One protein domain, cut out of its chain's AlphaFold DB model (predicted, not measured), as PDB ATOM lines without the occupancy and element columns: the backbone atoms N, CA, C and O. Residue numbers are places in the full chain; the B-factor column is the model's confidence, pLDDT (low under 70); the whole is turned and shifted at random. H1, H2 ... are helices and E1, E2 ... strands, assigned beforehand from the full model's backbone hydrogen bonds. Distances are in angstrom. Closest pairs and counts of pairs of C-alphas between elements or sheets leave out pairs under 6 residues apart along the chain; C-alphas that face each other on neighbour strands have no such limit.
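What this domain is: This is residues 2 to 107 of the 595 residues of a protein of Calocera viscosa (strain TUFC12733) (UniProt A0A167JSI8). A small body, in which H2 packs on a two-strand sheet of E1 and E2 and H1 crosses H2 steeply, is joined after E2 to a long open arm that runs through H3 and H4 to H5. From H5 the chain turns back as an extended stretch to H6, which touches no other helix, and the space inside this loop is empty. The printed part has 106 residues, with H1 E1 H2 E2 H3 H4 H5 H6 along the chain and the strands parallel. It is mostly helix, though under half of the residues are in named elements. The whole is loose, radius of gyration of the C-alphas 17.8 A, and flat, spanning 48 by 46 by 20 A.

How they stand to each other: After residues 2 to 15, with no named element, H1 (residues 16 to 26) touches H2 (44 to 55), closest C-alphas Glu 20 and Val 52, 6.5 A, at a steep tilt of 65 degrees, the same way. E1 (30 to 33) and E2 (60 to 63) are parallel, at 35 degrees, with N 31 and O 60 within hydrogen-bond range at 2.9 A. E1, H2 and E2 form a strand-helix-strand unit, two parallel neighbour strands with a helix between, its crossover right-handed; the closest C-alphas of E1 and H2, Gly 33 and Thr 49, are 6.2 A apart. H3 (67 to 70) and H4 (72 to 75) touch only at the corner by their link, closest C-alphas Thr 68 and Gly 75, 5.4 A. H4 and H5 (84 to 90) only just touch, with 3 pairs of C-alphas within 8 A, the closest Arg 73 and Asp 87, 6.6 A. H5 and H6 (101 to 105) are apart. Every O i to N i+4 pair is within hydrogen-bond range in H1, H2 and H5; H6 has 0 of 1, but 2 of 2 O i to N i+3 pairs, and H3 and H4 are too short for an i+4 pair.

Where its parts are: H1 begins at C-alpha 16 (51.470, -36.167, 18.763) and measures 15.6 A; H2 measures 16.6 A, H5 10.0 A. H6 ends at C-alpha 105 (34.568, -61.477, 32.908).

The domain as a whole: The C-alphas farthest apart, those of Pro 17 and Val 85, are 48.1 A apart. The printed part has no cut and no long link. Mean pLDDT of the printed part is 84.1; residues 97 to 100 and 102 to 103 are under 70.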
ATOM      1  N   ARG A   2      36.383 -47.203  38.741       76.69
ATOM      2  CA  ARG A   2      35.093 -47.601  39.363       76.69
ATOM      3  C   ARG A   2      33.945 -47.723  38.354       76.69
ATOM      4  O   ARG A   2      33.212 -48.693  38.411       76.69
ATOM      5  N   ALA A   3      33.873 -46.806  37.382       77.25
ATOM      6  CA  ALA A   3      32.996 -46.877  36.198       77.25
ATOM      7  C   ALA A   3      33.378 -47.990  35.208       77.25
ATOM      8  O   ALA A   3      32.911 -48.003  34.077       77.25
ATOM      9  N   GLY A   4      34.300 -48.868  35.594       78.00
ATOM     10  CA  GLY A   4      34.771 -49.964  34.782       78.00
ATOM     11  C   GLY A   4      35.880 -49.614  33.783       78.00
ATOM     12  O   GLY A   4      36.758 -50.428  33.531       78.00
ATOM     13  N   PHE A   5      35.927 -48.387  33.263       86.31
ATOM     14  CA  PHE A   5      36.962 -48.002  32.296       86.31
ATOM     15  C   PHE A   5      38.394 -48.201  32.815       86.31
ATOM     16  O   PHE A   5      38.687 -47.881  33.977       86.31
ATOM     17  N   VAL A   6      39.288 -48.621  31.917       91.69
ATOM     18  CA  VAL A   6      40.732 -48.770  32.147       91.69
ATOM     19  C   VAL A   6      41.425 -47.440  31.815       91.69
ATOM     20  O   VAL A   6      41.549 -47.101  30.638       91.69
ATOM     21  N   PRO A   7      41.831 -46.625  32.808       92.75
ATOM     22  CA  PRO A   7      42.486 -45.354  32.545       92.75
ATOM     23  C   PRO A   7      43.888 -45.555  31.968       92.75
ATOM     24  O   PRO A   7      44.617 -46.475  32.344       92.75
ATOM     25  N   PHE A   8      44.283 -44.607  31.125       94.31
ATOM     26  CA  PHE A   8      45.628 -44.510  30.586       94.31
ATOM     27  C   PHE A   8      46.112 -43.054  30.678       94.31
ATOM     28  O   PHE A   8      45.803 -42.247  29.802       94.31
ATOM     29  N   PRO A   9      46.838 -42.674  31.745       91.94
ATOM     30  CA  PRO A   9      47.431 -41.348  31.850       91.94
ATOM     31  C   PRO A   9      48.480 -41.138  30.748       91.94
ATOM     32  O   PRO A   9      49.496 -41.834  30.704       91.94
ATOM     33  N   LEU A  10      48.234 -40.175  29.860       89.31
ATOM     34  CA  LEU A  10      49.115 -39.832  28.744       89.31
ATOM     35  C   LEU A  10      49.852 -38.520  29.025       89.31
ATOM     36  O   LEU A  10      49.243 -37.516  29.391       89.31
ATOM     37  N   SER A  11      51.169 -38.510  28.828       86.19
ATOM     38  CA  SER A  11      51.965 -37.289  28.959       86.19
ATOM     39  C   SER A  11      51.813 -36.373  27.747       86.19
ATOM     40  O   SER A  11      52.104 -36.787  26.626       86.19
ATOM     41  N   THR A  12      51.511 -35.094  27.977       83.12
ATOM     42  CA  THR A  12      51.565 -34.037  26.947       83.12
ATOM     43  C   THR A  12      52.985 -33.745  26.454       83.12
ATOM     44  O   THR A  12      53.163 -33.007  25.493       83.12
ATOM     45  N   ARG A  13      54.010 -34.328  27.092       80.50
ATOM     46  CA  ARG A  13      55.415 -34.245  26.662       80.50
ATOM     47  C   ARG A  13      55.759 -35.245  25.556       80.50
ATOM     48  O   ARG A  13      56.841 -35.167  24.981       80.50
ATOM     49  N   ASN A  14      54.884 -36.213  25.288       80.38
ATOM     50  CA  ASN A  14      55.027 -37.083  24.127       80.38
ATOM     51  C   ASN A  14      54.680 -36.312  22.850       80.38
ATOM     52  O   ASN A  14      53.811 -35.443  22.853       80.38
ATOM     53  N   SER A  15      55.316 -36.677  21.738       81.69
ATOM     54  CA  SER A  15      54.921 -36.146  20.434       81.69
ATOM     55  C   SER A  15      53.510 -36.605  20.064       81.69
ATOM     56  O   SER A  15      53.062 -37.680  20.468       81.69
ATOM     57  N   VAL A  16      52.816 -35.821  19.239       85.75
ATOM     58  CA  VAL A  16      51.470 -36.167  18.763       85.75
ATOM     59  C   VAL A  16      51.422 -37.561  18.097       85.75
ATOM     60  O   VAL A  16      50.550 -38.344  18.471       85.75
ATOM     61  N   PRO A  17      52.377 -37.962  17.227       85.69
ATOM     62  CA  PRO A  17      52.407 -39.329  16.692       85.69
ATOM     63  C   PRO A  17      52.597 -40.416  17.761       85.69
ATOM     64  O   PRO A  17      52.066 -41.517  17.634       85.69
ATOM     65  N   ALA A  18      53.337 -40.125  18.837       84.88
ATOM     66  CA  ALA A  18      53.491 -41.062  19.947       84.88
ATOM     67  C   ALA A  18      52.178 -41.224  20.733       84.88
ATOM     68  O   ALA A  18      51.827 -42.341  21.108       84.88
ATOM     69  N   LEU A  19      51.434 -40.134  20.945       89.50
ATOM     70  CA  LEU A  19      50.099 -40.180  21.548       89.50
ATOM     71  C   LEU A  19      49.123 -40.976  20.675       89.50
ATOM     72  O   LEU A  19      48.438 -41.862  21.182       89.50
ATOM     73  N   GLU A  20      49.117 -40.725  19.366       91.94
ATOM     74  CA  GLU A  20      48.307 -41.473  18.404       91.94
ATOM     75  C   GLU A  20      48.617 -42.978  18.454       91.94
ATOM     76  O   GLU A  20      47.704 -43.802  18.554       91.94
ATOM     77  N   HIS A  21      49.905 -43.344  18.447       90.81
ATOM     78  CA  HIS A  21      50.356 -44.731  18.561       90.81
ATOM     79  C   HIS A  21      49.822 -45.408  19.831       90.81
ATOM     80  O   HIS A  21      49.280 -46.513  19.764       90.81
ATOM     81  N   LEU A  22      49.956 -44.747  20.985       92.50
ATOM     82  CA  LEU A  22      49.512 -45.269  22.279       92.50
ATOM     83  C   LEU A  22      47.994 -45.468  22.338       92.50
ATOM     84  O   LEU A  22      47.525 -46.500  22.825       92.50
ATOM     85  N   ILE A  23      47.231 -44.508  21.816       94.56
ATOM     86  CA  ILE A  23      45.770 -44.576  21.798       94.56
ATOM     87  C   ILE A  23      45.292 -45.704  20.881       94.56
ATOM     88  O   ILE A  23      44.493 -46.537  21.311       94.56
ATOM     89  N   LYS A  24      45.825 -45.791  19.654       93.44
ATOM     90  CA  LYS A  24      45.488 -46.875  18.718       93.44
ATOM     91  C   LYS A  24      45.800 -48.246  19.318       93.44
ATOM     92  O   LYS A  24      44.975 -49.152  19.240       93.44
ATOM     93  N   LYS A  25      46.961 -48.390  19.963       93.81
ATOM     94  CA  LYS A  25      47.421 -49.660  20.542       93.81
ATOM     95  C   LYS A  25      46.597 -50.134  21.742       93.81
ATOM     96  O   LYS A  25      46.576 -51.328  22.018       93.81
ATOM     97  N   THR A  26      45.940 -49.219  22.447       93.56
ATOM     98  CA  THR A  26      45.060 -49.532  23.587       93.56
ATOM     99  C   THR A  26      43.579 -49.528  23.219       93.56
ATOM    100  O   THR A  26      42.746 -49.757  24.090       93.56
ATOM    101  N   SER A  27      43.247 -49.253  21.952       92.88
ATOM    102  CA  SER A  27      41.866 -49.097  21.482       92.88
ATOM    103  C   SER A  27      41.059 -48.120  22.349       92.88
ATOM    104  O   SER A  27      39.879 -48.341  22.616       92.88
ATOM    105  N   SER A  28      41.703 -47.041  22.815       93.75
ATOM    106  CA  SER A  28      41.036 -46.061  23.677       93.75
ATOM    107  C   SER A  28      39.941 -45.329  22.897       93.75
ATOM    108  O   SER A  28      40.176 -44.823  21.802       93.75
ATOM    109  N   VAL A  29      38.745 -45.268  23.483       92.75
ATOM    110  CA  VAL A  29      37.541 -44.675  22.870       92.75
ATOM    111  C   VAL A  29      37.207 -43.282  23.409       92.75
ATOM    112  O   VAL A  29      36.545 -42.500  22.729       92.75
ATOM    113  N   TYR A  30      37.704 -42.954  24.603       94.12
ATOM    114  CA  TYR A  30      37.505 -41.667  25.263       94.12
ATOM    115  C   TYR A  30      38.847 -40.999  25.543       94.12
ATOM    116  O   TYR A  30      39.809 -41.670  25.925       94.12
ATOM    117  N   ILE A  31      38.892 -39.675  25.426       93.56
ATOM    118  CA  ILE A  31      39.990 -38.853  25.937       93.56
ATOM    119  C   ILE A  31      39.431 -37.839  26.928       93.56
ATOM    120  O   ILE A  31      38.530 -37.078  26.594       93.56
ATOM    121  N   CYS A  32      39.955 -37.828  28.152       90.94
ATOM    122  CA  CYS A  32      39.629 -36.791  29.127       90.94
ATOM    123  C   CYS A  32      40.596 -35.621  28.940       90.94
ATOM    124  O   CYS A  32      41.798 -35.780  29.159       90.94
ATOM    125  N   GLY A  33      40.091 -34.457  28.540       87.56
ATOM    126  CA  GLY A  33      40.929 -33.302  28.234       87.56
ATOM    127  C   GLY A  33      40.131 -32.011  28.111       87.56
ATOM    128  O   GLY A  33      38.980 -31.922  28.535       87.56
ATOM    129  N   SER A  34      40.761 -31.002  27.525       85.06
ATOM    130  CA  SER A  34      40.125 -29.731  27.187       85.06
ATOM    131  C   SER A  34      40.634 -29.245  25.837       85.06
ATOM    132  O   SER A  34      41.730 -29.600  25.413       85.06
ATOM    133  N   THR A  35      39.836 -28.442  25.142       84.50
ATOM    134  CA  THR A  35      40.212 -27.797  23.878       84.50
ATOM    135  C   THR A  35      40.386 -26.294  24.080       84.50
ATOM    136  O   THR A  35      40.110 -25.753  25.155       84.50
ATOM    137  N   LEU A  36      40.920 -25.626  23.058       81.25
ATOM    138  CA  LEU A  36      41.148 -24.183  23.038       81.25
ATOM    139  C   LEU A  36      39.892 -23.394  23.432       81.25
ATOM    140  O   LEU A  36      38.841 -23.513  22.805       81.25
ATOM    141  N   THR A  37      40.032 -22.534  24.438       76.50
ATOM    142  CA  THR A  37      39.017 -21.532  24.772       76.50
ATOM    143  C   THR A  37      39.236 -20.298  23.889       76.50
ATOM    144  O   THR A  37      40.347 -19.760  23.895       76.50
ATOM    145  N   PRO A  38      38.224 -19.817  23.141       76.19
ATOM    146  CA  PRO A  38      38.370 -18.631  22.299       76.19
ATOM    147  C   PRO A  38      38.900 -17.421  23.086       76.19
ATOM    148  O   PRO A  38      38.402 -17.110  24.166       76.19
ATOM    149  N   GLY A  39      39.914 -16.734  22.545       73.69
ATOM    150  CA  GLY A  39      40.485 -15.517  23.139       73.69
ATOM    151  C   GLY A  39      41.585 -15.723  24.193       73.69
ATOM    152  O   GLY A  39      42.019 -14.743  24.794       73.69
ATOM    153  N   ARG A  40      42.062 -16.956  24.424       78.19
ATOM    154  CA  ARG A  40      43.222 -17.250  25.290       78.19
ATOM    155  C   ARG A  40      44.276 -18.075  24.547       78.19
ATOM    156  O   ARG A  40      43.938 -18.850  23.654       78.19
ATOM    157  N   SER A  41      45.544 -17.937  24.937       78.38
ATOM    158  CA  SER A  41      46.614 -18.828  24.470       78.38
ATOM    159  C   SER A  41      46.358 -20.257  24.947       78.38
ATOM    160  O   SER A  41      45.963 -20.465  26.097       78.38
ATOM    161  N   ALA A  42      46.576 -21.235  24.069       80.12
ATOM    162  CA  ALA A  42      46.394 -22.638  24.411       80.12
ATOM    163  C   ALA A  42      47.423 -23.092  25.452       80.12
ATOM    164  O   ALA A  42      48.594 -22.724  25.410       80.12
ATOM    165  N   THR A  43      46.986 -23.943  26.372       83.56
ATOM    166  CA  THR A  43      47.902 -24.755  27.177       83.56
ATOM    167  C   THR A  43      48.399 -25.952  26.363       83.56
ATOM    168  O   THR A  43      47.698 -26.435  25.475       83.56
ATOM    169  N   ALA A  44      49.551 -26.522  26.734       81.19
ATOM    170  CA  ALA A  44      50.076 -27.737  26.096       81.19
ATOM    171  C   ALA A  44      49.076 -28.916  26.110       81.19
ATOM    172  O   ALA A  44      49.062 -29.738  25.197       81.19
ATOM    173  N   LEU A  45      48.211 -28.998  27.131       84.44
ATOM    174  CA  LEU A  45      47.128 -29.984  27.180       84.44
ATOM    175  C   LEU A  45      46.071 -29.726  26.102       84.44
ATOM    176  O   LEU A  45      45.636 -30.673  25.450       84.44
ATOM    177  N   GLN A  46      45.672 -28.469  25.902       88.38
ATOM    178  CA  GLN A  46      44.677 -28.098  24.895       88.38
ATOM    179  C   GLN A  46      45.199 -28.298  23.474       88.38
ATOM    180  O   GLN A  46      44.456 -28.775  22.613       88.38
ATOM    181  N   GLU A  47      46.472 -27.981  23.238       88.06
ATOM    182  CA  GLU A  47      47.140 -28.226  21.958       88.06
ATOM    183  C   GLU A  47      47.196 -29.723  21.660       88.06
ATOM    184  O   GLU A  47      46.664 -30.165  20.643       88.06
ATOM    185  N   ALA A  48      47.737 -30.519  22.592       87.44
ATOM    186  CA  ALA A  48      47.836 -31.967  22.435       87.44
ATOM    187  C   ALA A  48      46.460 -32.619  22.226       87.44
ATOM    188  O   ALA A  48      46.305 -33.448  21.331       87.44
ATOM    189  N   THR A  49      45.451 -32.217  23.006       90.50
ATOM    190  CA  THR A  49      44.071 -32.716  22.873       90.50
ATOM    191  C   THR A  49      43.497 -32.398  21.494       90.50
ATOM    192  O   THR A  49      42.982 -33.290  20.824       90.50
ATOM    193  N   SER A  50      43.637 -31.152  21.032       91.25
ATOM    194  CA  SER A  50      43.136 -30.731  19.718       91.25
ATOM    195  C   SER A  50      43.838 -31.480  18.580       91.25
ATOM    196  O   SER A  50      43.178 -31.957  17.658       91.25
ATOM    197  N   SER A  51      45.161 -31.657  18.667       91.12
ATOM    198  CA  SER A  51      45.921 -32.431  17.681       91.12
ATOM    199  C   SER A  51      45.493 -33.899  17.647       91.12
ATOM    200  O   SER A  51      45.271 -34.441  16.566       91.12
ATOM    201  N   VAL A  52      45.315 -34.539  18.806       92.31
ATOM    202  CA  VAL A  52      44.850 -35.932  18.882       92.31
ATOM    203  C   VAL A  52      43.458 -36.087  18.270       92.31
ATOM    204  O   VAL A  52      43.272 -36.969  17.437       92.31
ATOM    205  N   LEU A  53      42.503 -35.217  18.614       93.00
ATOM    206  CA  LEU A  53      41.144 -35.258  18.057       93.00
ATOM    207  C   LEU A  53      41.130 -35.050  16.536       93.00
ATOM    208  O   LEU A  53      40.334 -35.677  15.842       93.00
ATOM    209  N   SER A  54      42.038 -34.221  16.006       92.94
ATOM    210  CA  SER A  54      42.167 -34.022  14.556       92.94
ATOM    211  C   SER A  54      42.673 -35.268  13.814       92.94
ATOM    212  O   SER A  54      42.247 -35.529  12.692       92.94
ATOM    213  N   LEU A  55      43.554 -36.058  14.442       93.00
ATOM    214  CA  LEU A  55      44.111 -37.285  13.863       93.00
ATOM    215  C   LEU A  55      43.209 -38.504  14.082       93.00
ATOM    216  O   LEU A  55      43.236 -39.449  13.295       93.00
ATOM    217  N   LEU A  56      42.429 -38.495  15.163       93.56
ATOM    218  CA  LEU A  56      41.611 -39.612  15.627       93.56
ATOM    219  C   LEU A  56      40.157 -39.161  15.847       93.56
ATOM    220  O   LEU A  56      39.699 -39.095  16.991       93.56
ATOM    221  N   PRO A  57      39.394 -38.904  14.768       88.38
ATOM    222  CA  PRO A  57      38.024 -38.394  14.865       88.38
ATOM    223  C   PRO A  57      37.037 -39.385  15.505       88.38
ATOM    224  O   PRO A  57      35.927 -39.002  15.860       88.38
ATOM    225  N   SER A  58      37.416 -40.658  15.658       90.38
ATOM    226  CA  SER A  58      36.607 -41.677  16.336       90.38
ATOM    227  C   SER A  58      36.650 -41.585  17.866       90.38
ATOM    228  O   SER A  58      35.852 -42.250  18.525       90.38
ATOM    229  N   ILE A  59      37.582 -40.821  18.441       93.81
ATOM    230  CA  ILE A  59      37.687 -40.649  19.894       93.81
ATOM    231  C   ILE A  59      36.681 -39.610  20.367       93.81
ATOM    232  O   ILE A  59      36.583 -38.517  19.814       93.81
ATOM    233  N   GLN A  60      35.993 -39.922  21.460       94.94
ATOM    234  CA  GLN A  60      35.088 -38.992  22.118       94.94
ATOM    235  C   GLN A  60      35.830 -38.190  23.192       94.94
ATOM    236  O   GLN A  60      36.450 -38.752  24.098       94.94
ATOM    237  N   LEU A  61      35.761 -36.861  23.097       94.19
ATOM    238  CA  LEU A  61      36.257 -35.967  24.140       94.19
ATOM    239  C   LEU A  61      35.300 -35.988  25.335       94.19
ATOM    240  O   LEU A  61      34.114 -35.697  25.193       94.19
ATOM    241  N   LEU A  62      35.839 -36.282  26.512       91.69
ATOM    242  CA  LEU A  62      35.195 -36.053  27.795       91.69
ATOM    243  C   LEU A  62      35.832 -34.825  28.441       91.69
ATOM    244  O   LEU A  62      37.060 -34.707  28.497       91.69
ATOM    245  N   GLU A  63      35.000 -33.920  28.941       83.50
ATOM    246  CA  GLU A  63      35.486 -32.782  29.714       83.50
ATOM    247  C   GLU A  63      36.152 -33.282  31.003       83.50
ATOM    248  O   GLU A  63      35.616 -34.136  31.717       83.50
ATOM    249  N   ALA A  64      37.355 -32.782  31.289       78.50
ATOM    250  CA  ALA A  64      38.035 -33.101  32.536       78.50
ATOM    251  C   ALA A  64      37.241 -32.535  33.733       78.50
ATOM    252  O   ALA A  64      36.903 -31.350  33.718       78.50
ATOM    253  N   PRO A  65      36.970 -33.331  34.786       77.75
ATOM    254  CA  PRO A  65      36.231 -32.843  35.944       77.75
ATOM    255  C   PRO A  65      37.011 -31.723  36.628       77.75
ATOM    256  O   PRO A  65      38.228 -31.834  36.835       77.75
ATOM    257  N   ARG A  66      36.322 -30.651  37.023       80.25
ATOM    258  CA  ARG A  66      36.961 -29.586  37.792       80.25
ATOM    259  C   ARG A  66      37.136 -30.064  39.215       80.25
ATOM    260  O   ARG A  66      36.318 -30.790  39.776       80.25
ATOM    261  N   TYR A  67      38.198 -29.589  39.846       80.31
ATOM    262  CA  TYR A  67      38.473 -29.947  41.228       80.31
ATOM    263  C   TYR A  67      37.325 -29.537  42.173       80.31
ATOM    264  O   TYR A  67      37.024 -30.256  43.118       80.31
ATOM    265  N   THR A  68      36.627 -28.439  41.876       83.88
ATOM    266  CA  THR A  68      35.434 -27.980  42.607       83.88
ATOM    267  C   THR A  68      34.185 -28.819  42.357       83.88
ATOM    268  O   THR A  68      33.269 -28.754  43.163       83.88
ATOM    269  N   ASP A  69      34.132 -29.604  41.277       81.31
ATOM    270  CA  ASP A  69      33.023 -30.540  41.052       81.31
ATOM    271  C   ASP A  69      33.135 -31.738  42.012       81.31
ATOM    272  O   ASP A  69      32.128 -32.288  42.447       81.31
ATOM    273  N   LEU A  70      34.371 -32.117  42.370       79.19
ATOM    274  CA  LEU A  70      34.670 -33.205  43.308       79.19
ATOM    275  C   LEU A  70      34.801 -32.727  44.760       79.19
ATOM    276  O   LEU A  70      34.446 -33.458  45.677       79.19
ATOM    277  N   TYR A  71      35.313 -31.510  44.964       81.69
ATOM    278  CA  TYR A  71      35.564 -30.911  46.276       81.69
ATOM    279  C   TYR A  71      35.077 -29.449  46.313       81.69
ATOM    280  O   TYR A  71      35.902 -28.524  46.313       81.69
ATOM    281  N   PRO A  72      33.752 -29.198  46.352       84.69
ATOM    282  CA  PRO A  72      33.184 -27.844  46.285       84.69
ATOM    283  C   PRO A  72      33.739 -26.886  47.340       84.69
ATOM    284  O   PRO A  72      34.012 -25.720  47.047       84.69
ATOM    285  N   ARG A  73      34.018 -27.398  48.547       83.12
ATOM    286  CA  ARG A  73      34.620 -26.647  49.660       83.12
ATOM    287  C   ARG A  73      35.908 -25.920  49.264       83.12
ATOM    288  O   ARG A  73      36.181 -24.818  49.744       83.12
ATOM    289  N   LEU A  74      36.692 -26.513  48.364       80.38
ATOM    290  CA  LEU A  74      37.986 -25.990  47.923       80.38
ATOM    291  C   LEU A  74      37.875 -24.932  46.812       80.38
ATOM    292  O   LEU A  74      38.884 -24.334  46.443       80.38
ATOM    293  N   GLY A  75      36.659 -24.646  46.331       78.94
ATOM    294  CA  GLY A  75      36.364 -23.511  45.450       78.94
ATOM    295  C   GLY A  75      36.207 -22.174  46.182       78.94
ATOM    296  O   GLY A  75      36.195 -21.122  45.546       78.94
ATOM    297  N   SER A  76      36.102 -22.189  47.513       71.69
ATOM    298  CA  SER A  76      36.025 -20.967  48.316       71.69
ATOM    299  C   SER A  76      37.383 -20.250  48.380       71.69
ATOM    300  O   SER A  76      38.436 -20.877  48.504       71.69
ATOM    301  N   GLY A  77      37.380 -18.911  48.301       70.38
ATOM    302  CA  GLY A  77      38.613 -18.106  48.354       70.38
ATOM    303  C   GLY A  77      39.406 -18.286  49.659       70.38
ATOM    304  O   GLY A  77      40.635 -18.227  49.643       70.38
ATOM    305  N   LEU A  78      38.702 -18.575  50.760       76.38
ATOM    306  CA  LEU A  78      39.249 -18.994  52.049       76.38
ATOM    307  C   LEU A  78      38.702 -20.381  52.394       76.38
ATOM    308  O   LEU A  78      37.533 -20.521  52.749       76.38
ATOM    309  N   VAL A  79      39.568 -21.390  52.319       74.75
ATOM    310  CA  VAL A  79      39.218 -22.757  52.709       74.75
ATOM    311  C   VAL A  79      39.035 -22.798  54.225       74.75
ATOM    312  O   VAL A  79      40.005 -22.697  54.977       74.75
ATOM    313  N   LYS A  80      37.787 -22.941  54.680       79.81
ATOM    314  CA  LYS A  80      37.461 -23.162  56.097       79.81
ATOM    315  C   LYS A  80      38.117 -24.458  56.614       79.81
ATOM    316  O   LYS A  80      38.447 -25.324  55.801       79.81
ATOM    317  N   PRO A  81      38.277 -24.657  57.934       82.62
ATOM    318  CA  PRO A  81      38.580 -25.975  58.494       82.62
ATOM    319  C   PRO A  81      37.617 -27.057  57.976       82.62
ATOM    320  O   PRO A  81      36.492 -26.754  57.582       82.62
ATOM    321  N   TYR A  82      38.076 -28.307  57.910       84.62
ATOM    322  CA  TYR A  82      37.228 -29.410  57.456       84.62
ATOM    323  C   TYR A  82      36.125 -29.689  58.484       84.62
ATOM    324  O   TYR A  82      36.429 -29.936  59.649       84.62
ATOM    325  N   ASP A  83      34.874 -29.679  58.031       88.19
ATOM    326  CA  ASP A  83      33.699 -30.102  58.786       88.19
ATOM    327  C   ASP A  83      32.979 -31.174  57.966       88.19
ATOM    328  O   ASP A  83      32.559 -30.921  56.838       88.19
ATOM    329  N   ALA A  84      32.880 -32.389  58.508       88.75
ATOM    330  CA  ALA A  84      32.352 -33.531  57.768       88.75
ATOM    331  C   ALA A  84      30.865 -33.378  57.410       88.75
ATOM    332  O   ALA A  84      30.428 -33.929  56.403       88.75
ATOM    333  N   VAL A  85      30.088 -32.642  58.212       90.75
ATOM    334  CA  VAL A  85      28.649 -32.451  57.996       90.75
ATOM    335  C   VAL A  85      28.415 -31.382  56.931       90.75
ATOM    336  O   VAL A  85      27.650 -31.619  55.998       90.75
ATOM    337  N   GLU A  86      29.094 -30.234  57.026       86.88
ATOM    338  CA  GLU A  86      29.040 -29.169  56.013       86.88
ATOM    339  C   GLU A  86      29.553 -29.681  54.659       86.88
ATOM    340  O   GLU A  86      28.914 -29.458  53.631       86.88
ATOM    341  N   ASP A  87      30.671 -30.416  54.654       85.62
ATOM    342  CA  ASP A  87      31.273 -30.961  53.436       85.62
ATOM    343  C   ASP A  87      30.377 -32.030  52.792       85.62
ATOM    344  O   ASP A  87      30.144 -31.975  51.585       85.62
ATOM    345  N   ALA A  88      29.784 -32.938  53.578       86.56
ATOM    346  CA  ALA A  88      28.823 -33.919  53.067       86.56
ATOM    347  C   ALA A  88      27.538 -33.267  52.526       86.56
ATOM    348  O   ALA A  88      26.978 -33.752  51.547       86.56
ATOM    349  N   ALA A  89      27.079 -32.164  53.128       87.94
ATOM    350  CA  ALA A  89      25.900 -31.432  52.661       87.94
ATOM    351  C   ALA A  89      26.142 -30.676  51.342       87.94
ATOM    352  O   ALA A  89      25.197 -30.441  50.589       87.94
ATOM    353  N   GLN A  90      27.387 -30.276  51.068       84.94
ATOM    354  CA  GLN A  90      27.761 -29.510  49.872       84.94
ATOM    355  C   GLN A  90      28.339 -30.379  48.749       84.94
ATOM    356  O   GLN A  90      28.322 -29.961  47.591       84.94
ATOM    357  N   THR A  91      28.860 -31.565  49.066       84.31
ATOM    358  CA  THR A  91      29.470 -32.468  48.086       84.31
ATOM    359  C   THR A  91      28.392 -33.270  47.353       84.31
ATOM    360  O   THR A  91      27.608 -33.967  47.999       84.31
ATOM    361  N   PRO A  92      28.338 -33.224  46.006       81.25
ATOM    362  CA  PRO A  92      27.370 -33.998  45.244       81.25
ATOM    363  C   PRO A  92      27.494 -35.499  45.531       81.25
ATOM    364  O   PRO A  92      28.556 -36.098  45.344       81.25
ATOM    365  N   VAL A  93      26.390 -36.129  45.932       79.38
ATOM    366  CA  VAL A  93      26.318 -37.591  46.016       79.38
ATOM    367  C   VAL A  93      26.198 -38.131  44.597       79.38
ATOM    368  O   VAL A  93      25.146 -38.046  43.965       79.38
ATOM    369  N   LEU A  94      27.295 -38.678  44.081       73.31
ATOM    370  CA  LEU A  94      27.274 -39.371  42.800       73.31
ATOM    371  C   LEU A  94      26.498 -40.692  42.939       73.31
ATOM    372  O   LEU A  94      26.631 -41.366  43.966       73.31
ATOM    373  N   PRO A  95      25.712 -41.096  41.921       73.06
ATOM    374  CA  PRO A  95      25.042 -42.388  41.924       73.06
ATOM    375  C   PRO A  95      26.034 -43.519  42.192       73.06
ATOM    376  O   PRO A  95      27.169 -43.497  41.704       73.06
ATOM    377  N   THR A  96      25.596 -44.532  42.942       71.06
ATOM    378  CA  THR A  96      26.403 -45.743  43.111       71.06
ATOM    379  C   THR A  96      26.641 -46.345  41.736       71.06
ATOM    380  O   THR A  96      25.698 -46.697  41.028       71.06
ATOM    381  N   ILE A  97      27.909 -46.445  41.354       68.88
ATOM    382  CA  ILE A  97      28.291 -47.048  40.087       68.88
ATOM    383  C   ILE A  97      27.982 -48.542  40.173       68.88
ATOM    384  O   ILE A  97      28.556 -49.246  41.004       68.88
ATOM    385  N   GLN A  98      27.083 -49.018  39.316       68.88
ATOM    386  CA  GLN A  98      26.913 -50.444  39.082       68.88
ATOM    387  C   GLN A  98      27.971 -50.896  38.079       68.88
ATOM    388  O   GLN A  98      28.196 -50.240  37.061       68.88
ATOM    389  N   SER A  99      28.646 -52.003  38.377       64.94
ATOM    390  CA  SER A  99      29.513 -52.656  37.402       64.94
ATOM    391  C   SER A  99      28.671 -53.057  36.195       64.94
ATOM    392  O   SER A  99      27.616 -53.670  36.362       64.94
ATOM    393  N   PHE A 100      29.116 -52.710  34.986       69.81
ATOM    394  CA  PHE A 100      28.438 -53.187  33.783       69.81
ATOM    395  C   PHE A 100      28.478 -54.733  33.728       69.81
ATOM    396  O   PHE A 100      29.417 -55.332  34.265       69.81
ATOM    397  N   PRO A 101      27.496 -55.408  33.108       71.25
ATOM    398  CA  PRO A 101      27.467 -56.872  33.015       71.25
ATOM    399  C   PRO A 101      28.762 -57.492  32.462       71.25
ATOM    400  O   PRO A 101      29.180 -58.563  32.895       71.25
ATOM    401  N   GLU A 102      29.447 -56.788  31.562       69.19
ATOM    402  CA  GLU A 102      30.709 -57.190  30.942       69.19
ATOM    403  C   GLU A 102      31.854 -57.337  31.966       69.19
ATOM    404  O   GLU A 102      32.787 -58.114  31.744       69.19
ATOM    405  N   TYR A 103      31.761 -56.677  33.129       69.38
ATOM    406  CA  TYR A 103      32.741 -56.798  34.218       69.38
ATOM    407  C   TYR A 103      32.703 -58.154  34.925       69.38
ATOM    408  O   TYR A 103      33.652 -58.474  35.636       69.38
ATOM    409  N   ALA A 104      31.679 -58.986  34.701       71.75
ATOM    410  CA  ALA A 104      31.659 -60.361  35.204       71.75
ATOM    411  C   ALA A 104      32.825 -61.213  34.660       71.75
ATOM    412  O   ALA A 104      33.174 -62.227  35.258       71.75
ATOM    413  N   SER A 105      33.429 -60.800  33.540       80.06
ATOM    414  CA  SER A 105      34.568 -61.477  32.908       80.06
ATOM    415  C   SER A 105      35.945 -60.987  33.382       80.06
ATOM    416  O   SER A 105      36.964 -61.559  32.994       80.06
ATOM    417  N   ILE A 106      36.000 -59.941  34.216       85.00
ATOM    418  CA  ILE A 106      37.256 -59.372  34.716       85.00
ATOM    419  C   ILE A 106      37.873 -60.300  35.760       85.00
ATOM    420  O   ILE A 106      37.225 -60.704  36.725       85.00
ATOM    421  N   THR A 107      39.156 -60.605  35.585       90.38
ATOM    422  CA  THR A 107      39.953 -61.410  36.515       90.38
ATOM    423  C   THR A 107      41.025 -60.552  37.179       90.38
ATOM    424  O   THR A 107      41.245 -59.391  36.823       90.38
TER     425      THR A 107